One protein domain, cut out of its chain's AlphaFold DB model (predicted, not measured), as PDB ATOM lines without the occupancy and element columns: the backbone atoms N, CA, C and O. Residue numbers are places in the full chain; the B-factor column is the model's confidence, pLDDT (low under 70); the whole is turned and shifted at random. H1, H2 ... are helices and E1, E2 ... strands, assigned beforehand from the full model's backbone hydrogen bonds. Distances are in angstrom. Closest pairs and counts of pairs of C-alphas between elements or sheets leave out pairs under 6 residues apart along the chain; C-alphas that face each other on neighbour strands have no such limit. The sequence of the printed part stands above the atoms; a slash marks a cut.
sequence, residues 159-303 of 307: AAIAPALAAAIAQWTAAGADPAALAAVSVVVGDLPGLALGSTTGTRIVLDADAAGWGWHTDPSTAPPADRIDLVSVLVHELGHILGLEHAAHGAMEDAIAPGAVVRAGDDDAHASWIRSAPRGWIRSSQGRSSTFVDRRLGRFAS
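This is residues 159 to 303 of the 307 residues of the protein "Matrixin family metalloprotease" of Solirubrobacterales bacterium (UniProt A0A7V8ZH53). A small three-stranded sheet has H3, the core helix, packed over one face, and H1 crosses H3 steeply; a loose end piece, H4 and the hairpin of E4 and E5, extends the body at one end of its longest axis. Long links without named elements, residues 209 to 230 and 243 to 268, make up much of the rest. The 145 printed residues run H1 H2 E1 E2 E3 H3 H4 E4 E5, class mixed, with 63 in named elements, under half. The sheet, order E1 E3 E2, is mixed; the whole is compact, radius of gyration of the C-alphas 15.4 A, yet elongated, spanning 47 by 30 by 28 A.

E1, residues 186 to 190, is parallel to E3, residues 204 to 208, with N 205 and O 186 2.8 A apart. E2, residues 198 to 201, forms an antiparallel hairpin with E3, with N 199 and O 206 2.8 A apart. H3, residues 231 to 242, lies over E3 and E2 at a height over the sheet of 8.7 A, making two layers, a helix on one face of a sheet; C-alphas 200 and 238 are closest to each other, 6.0 A. H1, residues 159 to 174, touches H3 at a steep tilt of 57 degrees, the same way, closest at C-alphas 168 and 236, 5.1 A; it only grazes the sheet. H2, residues 179 to 182, only just touches H1 and H3, with 3 pairs of C-alphas within 8 A each, closest 173 and 179, 6.2 A, and 182 and 239, 7.6 A. H4, residues 269 to 277, touches no helix. E4, residues 282 to 285, and E5, residues 292 to 295, form an antiparallel hairpin, with N 285 and O 292 3.1 A apart. Every O i to N i+4 pair is within hydrogen-bond range in H3, 10 of 12 in H1 and 3 of 5 in H4; H2 is too short for one.

H1 begins at C-alpha 159 (218.112, 260.299, 193.876) and is 24.2 A long, H3 16.7 A. E5 ends at C-alpha 295 (236.091, 230.480, 183.543).

The C-alphas of Asp 227 and Arg 300, the two farthest apart, are 48.7 A apart. The printed part has no cut. The links E3 to H3 and H3 to H4 are long. The model's pLDDT is under 70 at residues 247 to 250 and 268 to 303.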
ATOM      1  N   ALA A 159     216.932 259.590 193.378       92.44
ATOM      2  CA  ALA A 159     218.112 260.299 193.876       92.44
ATOM      3  C   ALA A 159     218.755 259.641 195.115       92.44
ATOM      4  O   ALA A 159     219.950 259.819 195.339       92.44
ATOM      5  N   ALA A 160     217.990 258.870 195.893       93.81
ATOM      6  CA  ALA A 160     218.476 258.158 197.075       93.81
ATOM      7  C   ALA A 160     219.292 256.898 196.737       93.81
ATOM      8  O   ALA A 160     220.090 256.432 197.548       93.81
ATOM      9  N   ILE A 161     219.131 256.353 195.530       95.38
ATOM     10  CA  ILE A 161     219.713 255.061 195.149       95.38
ATOM     11  C   ILE A 161     221.230 255.156 194.995       95.38
ATOM     12  O   ILE A 161     221.959 254.299 195.483       95.38
ATOM     13  N   ALA A 162     221.723 256.199 194.325       95.69
ATOM     14  CA  ALA A 162     223.148 256.357 194.046       95.69
ATOM     15  C   ALA A 162     224.036 256.367 195.314       95.69
ATOM     16  O   ALA A 162     225.010 255.608 195.339       95.69
ATOM     17  N   PRO A 163     223.744 257.160 196.368       96.81
ATOM     18  CA  PRO A 163     224.553 257.136 197.586       96.81
ATOM     19  C   PRO A 163     224.461 255.800 198.335       96.81
ATOM     20  O   PRO A 163     225.485 255.309 198.810       96.81
ATOM     21  N   ALA A 164     223.281 255.176 198.397       97.00
ATOM     22  CA  ALA A 164     223.115 253.884 199.058       97.00
ATOM     23  C   ALA A 164     223.849 252.751 198.316       97.00
ATOM     24  O   ALA A 164     224.541 251.944 198.937       97.00
ATOM     25  N   LEU A 165     223.793 252.740 196.980       96.62
ATOM     26  CA  LEU A 165     224.527 251.787 196.144       96.62
ATOM     27  C   LEU A 165     226.040 251.948 196.303       96.62
ATOM     28  O   LEU A 165     226.753 250.955 196.427       96.62
ATOM     29  N   ALA A 166     226.538 253.186 196.338       95.88
ATOM     30  CA  ALA A 166     227.953 253.446 196.577       95.88
ATOM     31  C   ALA A 166     228.405 252.912 197.948       95.88
ATOM     32  O   ALA A 166     229.475 252.309 198.044       95.88
ATOM     33  N   ALA A 167     227.581 253.081 198.989       96.44
ATOM     34  CA  ALA A 167     227.851 252.535 200.316       96.44
ATOM     35  C   ALA A 167     227.878 250.997 200.310       96.44
ATOM     36  O   ALA A 167     228.834 250.407 200.811       96.44
ATOM     37  N   ALA A 168     226.897 250.344 199.681       95.94
ATOM     38  CA  ALA A 168     226.836 248.884 199.589       95.94
ATOM     39  C   ALA A 168     228.027 248.292 198.802       95.94
ATOM     40  O   ALA A 168     228.660 247.331 199.244       95.94
ATOM     41  N   ILE A 169     228.410 248.911 197.676       94.81
ATOM     42  CA  ILE A 169     229.608 248.526 196.905       94.81
ATOM     43  C   ILE A 169     230.877 248.688 197.748       94.81
ATOM     44  O   ILE A 169     231.766 247.833 197.695       94.81
ATOM     45  N   ALA A 170     230.982 249.768 198.529       94.38
ATOM     46  CA  ALA A 170     232.125 249.989 199.407       94.38
ATOM     47  C   ALA A 170     232.240 248.892 200.474       94.38
ATOM     48  O   ALA A 170     233.351 248.430 200.737       94.38
ATOM     49  N   GLN A 171     231.117 248.420 201.028       93.62
ATOM     50  CA  GLN A 171     231.118 247.296 201.966       93.62
ATOM     51  C   GLN A 171     231.630 246.007 201.310       93.62
ATOM     52  O   GLN A 171     232.560 245.389 201.826       93.62
ATOM     53  N   TRP A 172     231.104 245.630 200.139       91.19
ATOM     54  CA  TRP A 172     231.578 244.437 199.426       91.19
ATOM     55  C   TRP A 172     233.048 244.538 199.017       91.19
ATOM     56  O   TRP A 172     233.796 243.568 199.136       91.19
ATOM     57  N   THR A 173     233.491 245.720 198.590       91.06
ATOM     58  CA  THR A 173     234.900 245.971 198.256       91.06
ATOM     59  C   THR A 173     235.793 245.819 199.488       91.06
ATOM     60  O   THR A 173     236.844 245.186 199.409       91.06
ATOM     61  N   ALA A 174     235.368 246.341 200.645       89.50
ATOM     62  CA  ALA A 174     236.076 246.164 201.913       89.50
ATOM     63  C   ALA A 174     236.104 244.691 202.363       89.50
ATOM     64  O   ALA A 174     237.104 244.243 202.924       89.50
ATOM     65  N   ALA A 175     235.056 243.924 202.051       86.50
ATOM     66  CA  ALA A 175     234.992 242.479 202.270       86.50
ATOM     67  C   ALA A 175     235.838 241.661 201.265       86.50
ATOM     68  O   ALA A 175     236.029 240.457 201.461       86.50
ATOM     69  N   GLY A 176     236.391 242.305 200.229       87.31
ATOM     70  CA  GLY A 176     237.331 241.722 199.267       87.31
ATOM     71  C   GLY A 176     236.775 241.487 197.859       87.31
ATOM     72  O   GLY A 176     237.471 240.890 197.037       87.31
ATOM     73  N   ALA A 177     235.550 241.927 197.558       86.12
ATOM     74  CA  ALA A 177     234.967 241.780 196.227       86.12
ATOM     75  C   ALA A 177     235.720 242.627 195.186       86.12
ATOM     76  O   ALA A 177     236.192 243.726 195.479       86.12
ATOM     77  N   ASP A 178     235.806 242.127 193.949       84.06
ATOM     78  CA  ASP A 178     236.390 242.875 192.833       84.06
ATOM     79  C   ASP A 178     235.436 244.005 192.400       84.06
ATOM     80  O   ASP A 178     234.344 243.709 191.901       84.06
ATOM     81  N   PRO A 179     235.828 245.290 192.505       80.44
ATOM     82  CA  PRO A 179     234.976 246.407 192.096       80.44
ATOM     83  C   PRO A 179     234.534 246.328 190.630       80.44
ATOM     84  O   PRO A 179     233.459 246.811 190.277       80.44
ATOM     85  N   ALA A 180     235.328 245.686 189.764       83.25
ATOM     86  CA  ALA A 180     234.976 245.511 188.359       83.25
ATOM     87  C   ALA A 180     233.744 244.611 188.160       83.25
ATOM     88  O   ALA A 180     233.024 244.777 187.175       83.25
ATOM     89  N   ALA A 181     233.472 243.687 189.088       82.25
ATOM     90  CA  ALA A 181     232.284 242.836 189.044       82.25
ATOM     91  C   ALA A 181     230.990 243.626 189.303       82.25
ATOM     92  O   ALA A 181     229.934 243.237 188.810       82.25
ATOM     93  N   LEU A 182     231.089 244.753 190.015       87.31
ATOM     94  CA  LEU A 182     229.960 245.604 190.400       87.31
ATOM     95  C   LEU A 182     229.833 246.868 189.527       87.31
ATOM     96  O   LEU A 182     228.875 247.626 189.654       87.31
ATOM     97  N   ALA A 183     230.765 247.093 188.597       81.81
ATOM     98  CA  ALA A 183     230.818 248.308 187.778       81.81
ATOM     99  C   ALA A 183     229.656 248.446 186.774       81.81
ATOM    100  O   ALA A 183     229.366 249.549 186.318       81.81
ATOM    101  N   ALA A 184     229.005 247.335 186.413       86.69
ATOM    102  CA  ALA A 184     227.893 247.295 185.459       86.69
ATOM    103  C   ALA A 184     226.515 247.154 186.134       86.69
ATOM    104  O   ALA A 184     225.533 246.818 185.463       86.69
ATOM    105  N   VAL A 185     226.442 247.354 187.455       94.56
ATOM    106  CA  VAL A 185     225.186 247.260 188.201       94.56
ATOM    107  C   VAL A 185     224.262 248.401 187.793       94.56
ATOM    108  O   VAL A 185     224.645 249.570 187.796       94.56
ATOM    109  N   SER A 186     223.028 248.047 187.450       94.50
ATOM    110  CA  SER A 186     221.947 248.997 187.210       94.50
ATOM    111  C   SER A 186     220.851 248.762 188.233       94.50
ATOM    112  O   SER A 186     220.434 247.624 188.436       94.50
ATOM    113  N   VAL A 187     220.394 249.831 188.877       96.88
ATOM    114  CA  VAL A 187     219.330 249.770 189.878       96.88
ATOM    115  C   VAL A 187     218.152 250.581 189.371       96.88
ATOM    116  O   VAL A 187     218.320 251.713 188.913       96.88
ATOM    117  N   VAL A 188     216.966 249.992 189.426       92.75
ATOM    118  CA  VAL A 188     215.705 250.655 189.087       92.75
ATOM    119  C   VAL A 188     214.701 250.446 190.208       92.75
ATOM    120  O   VAL A 188     214.807 249.481 190.956       92.75
ATOM    121  N   VAL A 189     213.712 251.330 190.290       92.00
ATOM    122  CA  VAL A 189     212.564 251.168 191.187       92.00
ATOM    123  C   VAL A 189     211.429 250.510 190.408       92.00
ATOM    124  O   VAL A 189     211.174 250.883 189.258       92.00
ATOM    125  N   GLY A 190     210.767 249.534 191.014       82.88
ATOM    126  CA  GLY A 190     209.568 248.886 190.496       82.88
ATOM    127  C   GLY A 190     208.646 248.480 191.637       82.88
ATOM    128  O   GLY A 190     209.064 248.458 192.780       82.88
ATOM    129  N   ASP A 191     207.395 248.175 191.323       78.38
ATOM    130  CA  ASP A 191     206.441 247.616 192.284       78.38
ATOM    131  C   ASP A 191     206.603 246.090 192.280       78.38
ATOM    132  O   ASP A 191     206.310 245.434 191.268       78.38
ATOM    133  N   LEU A 192     207.197 245.540 193.339       77.94
ATOM    134  CA  LEU A 192     207.446 244.110 193.461       77.94
ATOM    135  C   LEU A 192     206.275 243.436 194.192       77.94
ATOM    136  O   LEU A 192     205.699 243.986 195.124       77.94
ATOM    137  N   PRO A 193     205.883 242.214 193.794       72.56
ATOM    138  CA  PRO A 193     204.734 241.566 194.401       72.56
ATOM    139  C   PRO A 193     205.023 241.131 195.842       72.56
ATOM    140  O   PRO A 193     206.047 240.511 196.141       72.56
ATOM    141  N   GLY A 194     204.037 241.335 196.711       74.81
ATOM    142  CA  GLY A 194     204.056 240.814 198.070       74.81
ATOM    143  C   GLY A 194     205.029 241.576 198.959       74.81
ATOM    144  O   GLY A 194     204.757 242.709 199.326       74.81
ATOM    145  N   LEU A 195     206.099 240.900 199.378       75.94
ATOM    146  CA  LEU A 195     207.013 241.364 200.434       75.94
ATOM    147  C   LEU A 195     208.465 241.441 199.950       75.94
ATOM    148  O   LEU A 195     209.387 241.596 200.745       75.94
ATOM    149  N   ALA A 196     208.675 241.284 198.643       81.00
ATOM    150  CA  ALA A 196     209.994 241.389 198.051       81.00
ATOM    151  C   ALA A 196     210.483 242.839 198.149       81.00
ATOM    152  O   ALA A 196     209.808 243.748 197.682       81.00
ATOM    153  N   LEU A 197     211.661 243.042 198.739       86.50
ATOM    154  CA  LEU A 197     212.305 244.357 198.857       86.50
ATOM    155  C   LEU A 197     213.216 244.657 197.660       86.50
ATOM    156  O   LEU A 197     213.450 245.816 197.307       86.50
ATOM    157  N   GLY A 198     213.725 243.600 197.035       90.31
ATOM    158  CA  GLY A 198     214.604 243.646 195.884       90.31
ATOM    159  C   GLY A 198     214.461 242.392 195.023       90.31
ATOM    160  O   GLY A 198     213.869 241.386 195.418       90.31
ATOM    161  N   SER A 199     214.938 242.489 193.788       87.50
ATOM    162  CA  SER A 199     215.088 241.356 192.888       87.50
ATOM    163  C   SER A 199     216.245 241.593 191.932       87.50
ATOM    164  O   SER A 199     216.310 242.620 191.249       87.50
ATOM    165  N   THR A 200     217.127 240.605 191.823       91.19
ATOM    166  CA  THR A 200     218.291 240.656 190.942       91.19
ATOM    167  C   THR A 200     218.137 239.728 189.739       91.19
ATOM    168  O   THR A 200     217.820 238.548 189.852       91.19
ATOM    169  N   THR A 201     218.412 240.247 188.540       86.94
ATOM    170  CA  THR A 201     218.548 239.455 187.308       86.94
ATOM    171  C   THR A 201     219.765 239.930 186.516       86.94
ATOM    172  O   THR A 201     219.792 241.040 185.981       86.94
ATOM    173  N   GLY A 202     220.789 239.080 186.406       88.62
ATOM    174  CA  GLY A 202     222.058 239.466 185.786       88.62
ATOM    175  C   GLY A 202     222.752 240.559 186.604       88.62
ATOM    176  O   GLY A 202     223.097 240.326 187.753       88.62
ATOM    177  N   THR A 203     222.953 241.747 186.024       90.50
ATOM    178  CA  THR A 203     223.486 242.928 186.736       90.50
ATOM    179  C   THR A 203     222.419 243.991 187.014       90.50
ATOM    180  O   THR A 203     222.740 245.142 187.315       90.50
ATOM    181  N   ARG A 204     221.139 243.644 186.856       93.44
ATOM    182  CA  ARG A 204     220.020 244.543 187.123       93.44
ATOM    183  C   ARG A 204     219.387 244.195 188.461       93.44
ATOM    184  O   ARG A 204     218.951 243.063 188.635       93.44
ATOM    185  N   ILE A 205     219.289 245.193 189.330       96.69
ATOM    186  CA  ILE A 205     218.542 245.160 190.585       96.69
ATOM    187  C   ILE A 205     217.257 245.962 190.374       96.69
ATOM    188  O   ILE A 205     217.288 247.090 189.871       96.69
ATOM    189  N   VAL A 206     216.124 245.376 190.734       92.94
ATOM    190  CA  VAL A 206     214.846 246.072 190.876       92.94
ATOM    191  C   VAL A 206     214.585 246.186 192.366       92.94
ATOM    192  O   VAL A 206     214.507 245.167 193.034       92.94
ATOM    193  N   LEU A 207     214.502 247.407 192.880       95.75
ATOM    194  CA  LEU A 207     214.085 247.672 194.251       95.75
ATOM    195  C   LEU A 207     212.586 247.899 194.282       95.75
ATOM    196  O   LEU A 207     212.046 248.522 193.362       95.75
ATOM    197  N   ASP A 208     211.962 247.439 195.353       93.00
ATOM    198  CA  ASP A 208     210.561 247.716 195.584       93.00
ATOM    199  C   ASP A 208     210.294 249.211 195.819       93.00
ATOM    200  O   ASP A 208     211.108 249.941 196.399       93.00
ATOM    201  N   ALA A 209     209.152 249.680 195.328       87.62
ATOM    202  CA  ALA A 209     208.796 251.085 195.311       87.62
ATOM    203  C   ALA A 209     208.638 251.649 196.719       87.62
ATOM    204  O   ALA A 209     209.100 252.762 196.964       87.62
ATOM    205  N   ASP A 210     208.038 250.901 197.639       82.56
ATOM    206  CA  ASP A 210     207.671 251.386 198.969       82.56
ATOM    207  C   ASP A 210     208.181 250.485 200.108       82.56
ATOM    208  O   ASP A 210     207.787 250.653 201.263       82.56
ATOM    209  N   ALA A 211     209.116 249.583 199.798       88.94
ATOM    210  CA  ALA A 211     209.678 248.606 200.726       88.94
ATOM    211  C   ALA A 211     208.587 247.706 201.326       88.94
ATOM    212  O   ALA A 211     208.506 247.535 202.546       88.94
ATOM    213  N   ALA A 212     207.712 247.190 200.464       82.69
ATOM    214  CA  ALA A 212     206.504 246.467 200.823       82.69
ATOM    215  C   ALA A 212     205.643 247.259 201.820       82.69
ATOM    216  O   ALA A 212     205.136 246.702 202.789       82.69
ATOM    217  N   GLY A 213     205.531 248.573 201.635       78.69
ATOM    218  CA  GLY A 213     204.768 249.501 202.468       78.69
ATOM    219  C   GLY A 213     205.459 249.999 203.744       78.69
ATOM    220  O   GLY A 213     204.841 250.765 204.484       78.69
ATOM    221  N   TRP A 214     206.695 249.581 204.050       82.00
ATOM    222  CA  TRP A 214     207.439 250.035 205.242       82.00
ATOM    223  C   TRP A 214     208.140 251.379 205.051       82.00
ATOM    224  O   TRP A 214     208.400 252.101 206.016       82.00
ATOM    225  N   GLY A 215     208.439 251.731 203.807       88.94
ATOM    226  CA  GLY A 215     209.251 252.881 203.463       88.94
ATOM    227  C   GLY A 215     210.741 252.655 203.696       88.94
ATOM    228  O   GLY A 215     211.186 251.884 204.552       88.94
ATOM    229  N   TRP A 216     211.526 253.388 202.916       93.50
ATOM    230  CA  TRP A 216     212.974 253.272 202.898       93.50
ATOM    231  C   TRP A 216     213.639 254.244 203.872       93.50
ATOM    232  O   TRP A 216     213.353 255.443 203.880       93.50
ATOM    233  N   HIS A 217     214.602 253.740 204.638       95.12
ATOM    234  CA  HIS A 217     215.678 254.542 205.200       95.12
ATOM    235  C   HIS A 217     216.782 254.672 204.151       95.12
ATOM    236  O   HIS A 217     217.346 253.677 203.696       95.12
ATOM    237  N   THR A 218     217.065 255.903 203.731       95.94
ATOM    238  CA  THR A 218     217.917 256.171 202.562       95.94
ATOM    239  C   THR A 218     219.253 256.824 202.890       95.94
ATOM    240  O   THR A 218     220.065 257.015 201.988       95.94
ATOM    241  N   ASP A 219     219.475 257.234 204.140       94.69
ATOM    242  CA  ASP A 219     220.716 257.890 204.546       94.69
ATOM    243  C   ASP A 219     221.740 256.847 205.028       94.69
ATOM    244  O   ASP A 219     221.632 256.358 206.152       94.69
ATOM    245  N   PRO A 220     222.778 256.531 204.230       93.81
ATOM    246  CA  PRO A 220     223.760 255.512 204.592       93.81
ATOM    247  C   PRO A 220     224.652 255.918 205.778       93.81
ATOM    248  O   PRO A 220     225.447 255.107 206.250       93.81
ATOM    249  N   SER A 221     224.597 257.180 206.219       92.69
ATOM    250  CA  SER A 221     225.434 257.699 207.306       92.69
ATOM    251  C   SER A 221     224.794 257.583 208.690       92.69
ATOM    252  O   SER A 221     225.471 257.797 209.699       92.69
ATOM    253  N   THR A 222     223.511 257.228 208.755       93.38
ATOM    254  CA  THR A 222     222.746 257.132 209.997       93.38
ATOM    255  C   THR A 222     222.127 255.751 210.155       93.38
ATOM    256  O   THR A 222     221.892 255.037 209.182       93.38
ATOM    257  N   ALA A 223     221.902 255.346 211.407       89.25
ATOM    258  CA  ALA A 223     221.238 254.081 211.689       89.25
ATOM    259  C   ALA A 223     219.763 254.149 211.251       89.25
ATOM    260  O   ALA A 223     219.117 255.171 211.508       89.25
ATOM    261  N   PRO A 224     219.228 253.083 210.635       89.94
ATOM    262  CA  PRO A 224     217.831 253.038 210.243       89.94
ATOM    263  C   PRO A 224     216.917 253.082 211.478       89.94
ATOM    264  O   PRO A 224     217.182 252.401 212.475       89.94
ATOM    265  N   PRO A 225     215.829 253.867 211.439       85.81
ATOM    266  CA  PRO A 225     214.747 253.766 212.410       85.81
ATOM    267  C   PRO A 225     214.135 252.359 212.447       85.81
ATOM    268  O   PRO A 225     214.115 251.655 211.440       85.81
ATOM    269  N   ALA A 226     213.565 251.974 213.593       81.75
ATOM    270  CA  ALA A 226     212.940 250.661 213.791       81.75
ATOM    271  C   ALA A 226     211.701 250.404 212.906       81.75
ATOM    272  O   ALA A 226     211.200 249.287 212.870       81.75
ATOM    273  N   ASP A 227     211.189 251.426 212.223       80.81
ATOM    274  CA  ASP A 227     210.006 251.395 211.360       80.81
ATOM    275  C   ASP A 227     210.333 251.631 209.874       80.81
ATOM    276  O   ASP A 227     209.428 251.874 209.077       80.81
ATOM    277  N   ARG A 228     211.613 251.563 209.484       87.25
ATOM    278  CA  ARG A 228     212.064 251.747 208.096       87.25
ATOM    279  C   ARG A 228     213.012 250.644 207.650       87.25
ATOM    280  O   ARG A 228     213.866 250.211 208.422       87.25
ATOM    281  N   ILE A 229     212.904 250.240 206.386       91.56
ATOM    282  CA  ILE A 229     213.827 249.284 205.761       91.56
ATOM    283  C   ILE A 229     215.093 250.015 205.322       91.56
ATOM    284  O   ILE A 229     215.022 250.998 204.583       91.56
ATOM    285  N   ASP A 230     216.259 249.534 205.745       95.38
ATOM    286  CA  ASP A 230     217.534 250.106 205.322       95.38
ATOM    287  C   ASP A 230     217.858 249.768 203.862       95.38
ATOM    288  O   ASP A 230     218.065 248.609 203.491       95.38
ATOM    289  N   LEU A 231     217.951 250.805 203.030       96.88
ATOM    290  CA  LEU A 231     218.236 250.660 201.606       96.88
ATOM    291  C   LEU A 231     219.634 250.081 201.346       96.88
ATOM    292  O   LEU A 231     219.820 249.324 200.392       96.88
ATOM    293  N   VAL A 232     220.622 250.418 202.181       97.12
ATOM    294  CA  VAL A 232     221.986 249.887 202.029       97.12
ATOM    295  C   VAL A 232     221.995 248.385 202.279       97.12
ATOM    296  O   VAL A 232     222.591 247.658 201.491       97.12
ATOM    297  N   SER A 233     221.306 247.924 203.319       94.44
ATOM    298  CA  SER A 233     221.181 246.506 203.666       94.44
ATOM    299  C   SER A 233     220.580 245.679 202.528       94.44
ATOM    300  O   SER A 233     221.162 244.669 202.136       94.44
ATOM    301  N   VAL A 234     219.480 246.142 201.922       95.44
ATOM    302  CA  VAL A 234     218.887 245.455 200.758       95.44
ATOM    303  C   VAL A 234     219.854 245.454 199.575       95.44
ATOM    304  O   VAL A 234     220.060 244.426 198.939       95.44
ATOM    305  N   LEU A 235     220.529 246.571 199.299       96.81
ATOM    306  CA  LEU A 235     221.521 246.620 198.223       96.81
ATOM    307  C   LEU A 235     222.729 245.713 198.487       96.81
ATOM    308  O   LEU A 235     223.269 245.147 197.541       96.81
ATOM    309  N   VAL A 236     223.159 245.545 199.739       94.56
ATOM    310  CA  VAL A 236     224.205 244.582 200.106       94.56
ATOM    311  C   VAL A 236     223.763 243.165 199.740       94.56
ATOM    312  O   VAL A 236     224.521 242.478 199.054       94.56
ATOM    313  N   HIS A 237     222.545 242.771 200.106       90.81
ATOM    314  CA  HIS A 237     221.973 241.468 199.764       90.81
ATOM    315  C   HIS A 237     221.902 241.250 198.241       90.81
ATOM    316  O   HIS A 237     222.479 240.301 197.706       90.81
ATOM    317  N   GLU A 238     221.297 242.184 197.504       94.69
ATOM    318  CA  GLU A 238     221.125 242.068 196.048       94.69
ATOM    319  C   GLU A 238     222.469 242.036 195.295       94.69
ATOM    320  O   GLU A 238     222.661 241.273 194.345       94.69
ATOM    321  N   LEU A 239     223.456 242.821 195.739       93.44
ATOM    322  CA  LEU A 239     224.815 242.750 195.194       93.44
ATOM    323  C   LEU A 239     225.474 241.395 195.475       93.44
ATOM    324  O   LEU A 239     226.263 240.928 194.652       93.44
ATOM    325  N   GLY A 240     225.144 240.744 196.589       88.81
ATOM    326  CA  GLY A 240     225.598 239.391 196.882       88.81
ATOM    327  C   GLY A 240     225.146 238.386 195.819       88.81
ATOM    328  O   GLY A 240     225.974 237.617 195.326       88.81
ATOM    329  N   HIS A 241     223.903 238.474 195.339       84.75
ATOM    330  CA  HIS A 241     223.444 237.672 194.197       84.75
ATOM    331  C   HIS A 241     224.243 237.937 192.917       84.75
ATOM    332  O   HIS A 241     224.610 237.000 192.205       84.75
ATOM    333  N   ILE A 242     224.592 239.196 192.637       87.62
ATOM    334  CA  ILE A 242     225.440 239.557 191.485       87.62
ATOM    335  C   ILE A 242     226.847 238.957 191.618       87.62
ATOM    336  O   ILE A 242     227.463 238.557 190.622       87.62
ATOM    337  N   LEU A 243     227.352 238.858 192.848       85.88
ATOM    338  CA  LEU A 243     228.621 238.210 193.175       85.88
ATOM    339  C   LEU A 243     228.530 236.673 193.186       85.88
ATOM    340  O   LEU A 243     229.554 236.008 193.346       85.88
ATOM    341  N   GLY A 244     227.347 236.105 192.942       80.62
ATOM    342  CA  GLY A 244     227.110 234.663 192.873       80.62
ATOM    343  C   GLY A 244     226.888 234.005 194.232       80.62
ATOM    344  O   GLY A 244     227.099 232.797 194.358       80.62
ATOM    345  N   LEU A 245     226.511 234.788 195.243       76.75
ATOM    346  CA  LEU A 245     226.094 234.281 196.542       76.75
ATOM    347  C   LEU A 245     224.609 233.896 196.483       76.75
ATOM    348  O   LEU A 245     223.779 234.606 195.913       76.75
ATOM    349  N   GLU A 246     224.299 232.749 197.071       76.62
ATOM    350  CA  GLU A 246     222.928 232.301 197.319       76.62
ATOM    351  C   GLU A 246     222.518 232.728 198.732       76.62
ATOM    352  O   GLU A 246     223.384 233.088 199.534       76.62
ATOM    353  N   HIS A 247     221.225 232.647 199.043       68.81
ATOM    354  CA  HIS A 247     220.742 232.938 200.389       68.81
ATOM    355  C   HIS A 247     221.399 232.064 201.466       68.81
ATOM    356  O   HIS A 247     221.792 230.914 201.226       68.81
ATOM    357  N   ALA A 248     221.467 232.616 202.672       60.84
ATOM    358  CA  ALA A 248     222.004 231.992 203.865       60.84
ATOM    359  C   ALA A 248     221.026 232.143 205.037       60.84
ATOM    360  O   ALA A 248     220.146 232.995 205.033       60.84
ATOM    361  N   ALA A 249     221.197 231.313 206.067       54.44
ATOM    362  CA  ALA A 249     220.363 231.388 207.268       54.44
ATOM    363  C   ALA A 249     220.639 232.640 208.124       54.44
ATOM    364  O   ALA A 249     219.820 232.978 208.970       54.44
ATOM    365  N   HIS A 250     221.792 233.289 207.937       60.22
ATOM    366  CA  HIS A 250     222.228 234.457 208.699       60.22
ATOM    367  C   HIS A 250     223.082 235.374 207.821       60.22
ATOM    368  O   HIS A 250     223.734 234.877 206.901       60.22
ATOM    369  N   GLY A 251     223.121 236.659 208.186       72.31
ATOM    370  CA  GLY A 251     224.092 237.656 207.731       72.31
ATOM    371  C   GLY A 251     223.725 238.353 206.414       72.31
ATOM    372  O   GLY A 251     222.576 238.735 206.212       72.31
ATOM    373  N   ALA A 252     224.704 238.609 205.544       77.75
ATOM    374  CA  ALA A 252     224.549 239.456 204.356       77.75
ATOM    375  C   ALA A 252     223.530 238.919 203.341       77.75
ATOM    376  O   ALA A 252     222.909 239.701 202.620       77.75
ATOM    377  N   MET A 253     223.375 237.596 203.295       81.25
ATOM    378  CA  MET A 253     222.487 236.887 202.376       81.25
ATOM    379  C   MET A 253     221.254 236.290 203.068       81.25
ATOM    380  O   MET A 253     220.681 235.333 202.553       81.25
ATOM    381  N   GLU A 254     220.849 236.813 204.227       74.12
ATOM    382  CA  GLU A 254     219.637 236.352 204.912       74.12
ATOM    383  C   GLU A 254     218.385 236.511 204.030       74.12
ATOM    384  O   GLU A 254     218.235 237.514 203.331       74.12
ATOM    385  N   ASP A 255     217.487 235.517 204.068       70.12
ATOM    386  CA  ASP A 255     216.248 235.465 203.268       70.12
ATOM    387  C   ASP A 255     215.285 236.642 203.547       70.12
ATOM    388  O   ASP A 255     214.366 236.898 202.766       70.12
ATOM    389  N   ALA A 256     215.455 237.339 204.673       71.00
ATOM    390  CA  ALA A 256     214.611 238.446 205.102       71.00
ATOM    391  C   ALA A 256     215.437 239.562 205.753       71.00
ATOM    392  O   ALA A 256     216.359 239.304 206.521       71.00
ATOM    393  N   ILE A 257     215.057 240.816 205.487       80.06
ATOM    394  CA  ILE A 257     215.655 242.000 206.115       80.06
ATOM    395  C   ILE A 257     214.576 242.762 206.870       80.06
ATOM    396  O   ILE A 257     213.521 243.101 206.334       80.06
ATOM    397  N   ALA A 258     214.878 243.046 208.129       78.50
ATOM    398  CA  ALA A 258     213.981 243.701 209.053       78.50
ATOM    399  C   ALA A 258     214.042 245.237 209.015       78.50
ATOM    400  O   ALA A 258     215.121 245.799 208.821       78.50
ATOM    401  N   PRO A 259     212.930 245.950 209.288       79.94
ATOM    402  CA  PRO A 259     212.969 247.361 209.630       79.94
ATOM    403  C   PRO A 259     213.925 247.614 210.799       79.94
ATOM    404  O   PRO A 259     213.951 246.865 211.776       79.94
ATOM    405  N   GLY A 260     214.749 248.651 210.679       80.12
ATOM    406  CA  GLY A 260     215.790 248.974 211.654       80.12
ATOM    407  C   GLY A 260     216.989 248.021 211.681       80.12
ATOM    408  O   GLY A 260     217.941 248.287 212.419       80.12
ATOM    409  N   ALA A 261     216.989 246.936 210.902       82.31
ATOM    410  CA  ALA A 261     218.152 246.064 210.800       82.31
ATOM    411  C   ALA A 261     219.244 246.701 209.941       82.31
ATOM    412  O   ALA A 261     218.979 247.429 208.985       82.31
ATOM    413  N   VAL A 262     220.491 246.396 210.296       88.81
ATOM    414  CA  VAL A 262     221.673 246.769 209.524       88.81
ATOM    415  C   VAL A 262     222.389 245.491 209.132       88.81
ATOM    416  O   VAL A 262     222.911 244.784 209.990       88.81
ATOM    417  N   VAL A 263     222.437 245.234 207.834       86.31
ATOM    418  CA  VAL A 263     223.127 244.103 207.223       86.31
ATOM    419  C   VAL A 263     224.450 244.593 206.648       86.31
ATOM    420  O   VAL A 263     224.487 245.620 205.960       86.31
ATOM    421  N   ARG A 264     225.554 243.885 206.931       88.06
ATOM    422  CA  ARG A 264     226.875 244.250 206.406       88.06
ATOM    423  C   ARG A 264     227.506 243.158 205.564       88.06
ATOM    424  O   ARG A 264     227.439 241.974 205.881       88.06
ATOM    425  N   ALA A 265     228.181 243.577 204.497       84.75
ATOM    426  CA  ALA A 265     228.928 242.653 203.657       84.75
ATOM    427  C   ALA A 265     230.026 241.942 204.465       84.75
ATOM    428  O   ALA A 265     230.857 242.586 205.108       84.75
ATOM    429  N   GLY A 266     230.072 240.614 204.356       71.06
ATOM    430  CA  GLY A 266     231.093 239.793 205.005       71.06
ATOM    431  C   GLY A 266     230.747 239.298 206.410       71.06
ATOM    432  O   GLY A 266     231.565 238.568 206.963       71.06
ATOM    433  N   ASP A 267     229.556 239.611 206.933       71.44
ATOM    434  CA  ASP A 267     229.025 239.000 208.164       71.44
ATOM    435  C   ASP A 267     228.689 237.494 207.976       71.44
ATOM    436  O   ASP A 267     228.452 236.775 208.943       71.44
ATOM    437  N   ASP A 268     228.772 236.984 206.737       62.72
ATOM    438  CA  ASP A 268     228.654 235.562 206.387       62.72
ATOM    439  C   ASP A 268     230.025 234.869 206.422       62.72
ATOM    440  O   ASP A 268     230.761 234.873 205.428       62.72
ATOM    441  N   ASP A 269     230.376 234.211 207.529       49.59
ATOM    442  CA  ASP A 269     231.692 233.566 207.705       49.59
ATOM    443  C   ASP A 269     232.060 232.586 206.568       49.59
ATOM    444  O   ASP A 269     233.211 232.535 206.111       49.59
ATOM    445  N   ALA A 270     231.078 231.844 206.043       53.09
ATOM    446  CA  ALA A 270     231.289 230.891 204.954       53.09
ATOM    447  C   ALA A 270     231.579 231.581 203.605       53.09
ATOM    448  O   ALA A 270     232.493 231.172 202.885       53.09
ATOM    449  N   HIS A 271     230.868 232.663 203.278       52.75
ATOM    450  CA  HIS A 271     230.957 233.346 201.980       52.75
ATOM    451  C   HIS A 271     232.083 234.391 201.949       52.75
ATOM    452  O   HIS A 271     232.761 234.558 200.931       52.75
ATOM    453  N   ALA A 272     232.375 235.026 203.085       48.88
ATOM    454  CA  ALA A 272     233.484 235.960 203.239       48.88
ATOM    455  C   ALA A 272     234.850 235.275 203.027       48.88
ATOM    456  O   ALA A 272     235.779 235.871 202.475       48.88
ATOM    457  N   SER A 273     234.980 234.000 203.417       50.44
ATOM    458  CA  SER A 273     236.181 233.195 203.146       50.44
ATOM    459  C   SER A 273     236.393 232.925 201.644       50.44
ATOM    460  O   SER A 273     237.533 232.908 201.166       50.44
ATOM    461  N   TRP A 274     235.303 232.793 200.881       50.44
ATOM    462  CA  TRP A 274     235.313 232.557 199.438       50.44
ATOM    463  C   TRP A 274     235.685 233.813 198.640       50.44
ATOM    464  O   TRP A 274     236.568 233.746 197.787       50.44
ATOM    465  N   ILE A 275     235.108 234.974 198.974       57.84
ATOM    466  CA  ILE A 275     235.446 236.262 198.332       57.84
ATOM    467  C   ILE A 275     236.947 236.552 198.436       57.84
ATOM    468  O   ILE A 275     237.573 236.995 197.475       57.84
ATOM    469  N   ARG A 276     237.550 236.238 199.587       56.31
ATOM    470  CA  ARG A 276     238.986 236.437 199.826       56.31
ATOM    471  C   ARG A 276     239.890 235.422 199.115       56.31
ATOM    472  O   ARG A 276     241.080 235.692 198.974       56.31
ATOM    473  N   SER A 277     239.368 234.264 198.699       47.62
ATOM    474  CA  SER A 277     240.163 233.142 198.165       47.62
ATOM    475  C   SER A 277     239.933 232.830 196.681       47.62
ATOM    476  O   SER A 277     240.749 232.124 196.082       47.62
ATOM    477  N   ALA A 278     238.880 233.363 196.054       47.00
ATOM    478  CA  ALA A 278     238.586 233.131 194.642       47.00
ATOM    479  C   ALA A 278     239.603 233.835 193.705       47.00
ATOM    480  O   ALA A 278     239.792 235.052 193.785       47.00
ATOM    481  N   PRO A 279     240.243 233.120 192.754       49.09
ATOM    482  CA  PRO A 279     241.044 233.750 191.709       49.09
ATOM    483  C   PRO A 279     240.174 234.637 190.806       49.09
ATOM    484  O   PRO A 279     239.072 234.251 190.414       49.09
ATOM    485  N   ARG A 280     240.691 235.808 190.414       49.72
ATOM    486  CA  ARG A 280     239.999 236.790 189.555       49.72
ATOM    487  C   ARG A 280     239.394 236.146 188.290       49.72
ATOM    488  O   ARG A 280     240.142 235.802 187.375       49.72
ATOM    489  N   GLY A 281     238.059 236.067 188.192       44.69
ATOM    490  CA  GLY A 281     237.338 235.785 186.933       44.69
ATOM    491  C   GLY A 281     236.456 234.528 186.854       44.69
ATOM    492  O   GLY A 281     235.976 234.222 185.761       44.69
ATOM    493  N   TRP A 282     236.213 233.820 187.957       40.38
ATOM    494  CA  TRP A 282     235.383 232.603 187.986       40.38
ATOM    495  C   TRP A 282     233.955 232.880 188.488       40.38
ATOM    496  O   TRP A 282     233.781 233.669 189.413       40.38
ATOM    497  N   ILE A 283     232.937 232.225 187.905       45.56
ATOM    498  CA  ILE A 283     231.554 232.193 188.435       45.56
ATOM    499  C   ILE A 283     231.123 230.733 188.646       45.56
ATOM    500  O   ILE A 283     231.492 229.847 187.865       45.56
ATOM    501  N   ARG A 284     230.314 230.484 189.681       43.50
ATOM    502  CA  ARG A 284     229.596 229.222 189.893       43.50
ATOM    503  C   ARG A 284     228.367 229.157 188.977       43.50
ATOM    504  O   ARG A 284     227.561 230.077 188.969       43.50
ATOM    505  N   SER A 285     228.180 228.055 188.255       38.59
ATOM    506  CA  SER A 285     226.860 227.682 187.729       38.59
ATOM    507  C   SER A 285     226.380 226.455 188.491       38.59
ATOM    508  O   SER A 285     227.087 225.442 188.507       38.59
ATOM    509  N   SER A 286     225.201 226.506 189.107       44.19
ATOM    510  CA  SER A 286     224.617 225.323 189.743       44.19
ATOM    511  C   SER A 286     223.172 225.109 189.332       44.19
ATOM    512  O   SER A 286     222.297 225.904 189.658       44.19
ATOM    513  N   GLN A 287     222.917 223.966 188.701       33.94
ATOM    514  CA  GLN A 287     221.681 223.231 188.928       33.94
ATOM    515  C   GLN A 287     221.966 222.186 190.019       33.94
ATOM    516  O   GLN A 287     222.704 221.231 189.787       33.94
ATOM    517  N   GLY A 288     221.399 222.369 191.215       41.12
ATOM    518  CA  GLY A 288     221.419 221.371 192.295       41.12
ATOM    519  C   GLY A 288     222.670 221.336 193.192       41.12
ATOM    520  O   GLY A 288     223.494 222.249 193.204       41.12
ATOM    521  N   ARG A 289     222.781 220.254 193.985       34.91
ATOM    522  CA  ARG A 289     223.768 220.035 195.072       34.91
ATOM    523  C   ARG A 289     225.235 219.859 194.626       34.91
ATOM    524  O   ARG A 289     226.080 219.576 195.468       34.91
ATOM    525  N   SER A 290     225.550 220.051 193.347       36.06
ATOM    526  CA  SER A 290     226.919 219.966 192.822       36.06
ATOM    527  C   SER A 290     227.324 221.278 192.157       36.06
ATOM    528  O   SER A 290     226.651 221.775 191.256       36.06
ATOM    529  N   SER A 291     228.445 221.841 192.605       37.50
ATOM    530  CA  SER A 291     229.013 223.085 192.079       37.50
ATOM    531  C   SER A 291     229.877 222.796 190.849       37.50
ATOM    532  O   SER A 291     230.830 222.029 190.941       37.50
ATOM    533  N   THR A 292     229.572 223.425 189.709       40.97
ATOM    534  CA  THR A 292     230.447 223.413 188.524       40.97
ATOM    535  C   THR A 292     231.032 224.810 188.318       40.97
ATOM    536  O   THR A 292     230.313 225.808 188.419       40.97
ATOM    537  N   PHE A 293     232.336 224.889 188.047       41.81
ATOM    538  CA  PHE A 293     233.063 226.145 187.875       41.81
ATOM    539  C   PHE A 293     233.239 226.478 186.389       41.81
ATOM    540  O   PHE A 293     233.599 225.607 185.588       41.81
ATOM    541  N   VAL A 294     233.011 227.745 186.020       43.00
ATOM    542  CA  VAL A 294     233.189 228.234 184.644       43.00
ATOM    543  C   VAL A 294     234.117 229.451 184.631       43.00
ATOM    544  O   VAL A 294     233.860 230.459 185.293       43.00
ATOM    545  N   ASP A 295     235.198 229.359 183.854       42.78
ATOM    546  CA  ASP A 295     236.091 230.480 183.543       42.78
ATOM    547  C   ASP A 295     235.442 231.379 182.473       42.78
ATOM    548  O   ASP A 295     235.182 230.930 181.348       42.78
ATOM    549  N   ARG A 296     235.214 232.666 182.793       40.19
ATOM    550  CA  ARG A 296     234.637 233.650 181.854       40.19
ATOM    551  C   ARG A 296     235.476 233.863 180.589       40.19
ATOM    552  O   ARG A 296     234.937 234.349 179.600       40.19
ATOM    553  N   ARG A 297     236.780 233.568 180.602       41.44
ATOM    554  CA  ARG A 297     237.697 233.884 179.492       41.44
ATOM    555  C   ARG A 297     237.885 232.745 178.497       41.44
ATOM    556  O   ARG A 297     238.325 233.013 177.384       41.44
ATOM    557  N   LEU A 298     237.585 231.499 178.872       40.97
ATOM    558  CA  LEU A 298     237.974 230.328 178.071       40.97
ATOM    559  C   LEU A 298     236.836 229.373 177.691       40.97
ATOM    560  O   LEU A 298     237.079 228.465 176.898       40.97
ATOM    561  N   GLY A 299     235.609 229.548 178.199       34.69
ATOM    562  CA  GLY A 299     234.457 228.723 177.799       34.69
ATOM    563  C   GLY A 299     234.635 227.214 178.039       34.69
ATOM    564  O   GLY A 299     233.962 226.403 177.404       34.69
ATOM    565  N   ARG A 300     235.562 226.815 178.919       40.59
ATOM    566  CA  ARG A 300     235.842 225.414 179.259       40.59
ATOM    567  C   ARG A 300     235.410 225.131 180.694       40.59
ATOM    568  O   ARG A 300     235.759 225.872 181.609       40.59
ATOM    569  N   PHE A 301     234.663 224.043 180.864       37.69
ATOM    570  CA  PHE A 301     234.204 223.539 182.154       37.69
ATOM    571  C   PHE A 301     235.351 222.825 182.871       37.69
ATOM    572  O   PHE A 301     235.912 221.867 182.336       37.69
ATOM    573  N   ALA A 302     235.680 223.262 184.085       39.06
ATOM    574  CA  ALA A 302     236.492 222.483 185.010       39.06
ATOM    575  C   ALA A 302     235.595 222.077 186.186       39.06
ATOM    576  O   ALA A 302     235.147 222.914 186.967       39.06
ATOM    577  N   SER A 303     235.281 220.785 186.275       34.56
ATOM    578  CA  SER A 303     234.544 220.214 187.401       34.56
ATOM    579  C   SER A 303     235.537 219.841 188.494       34.56
ATOM    580  O   SER A 303     236.288 218.881 188.331       34.56
TER     581      SER A 303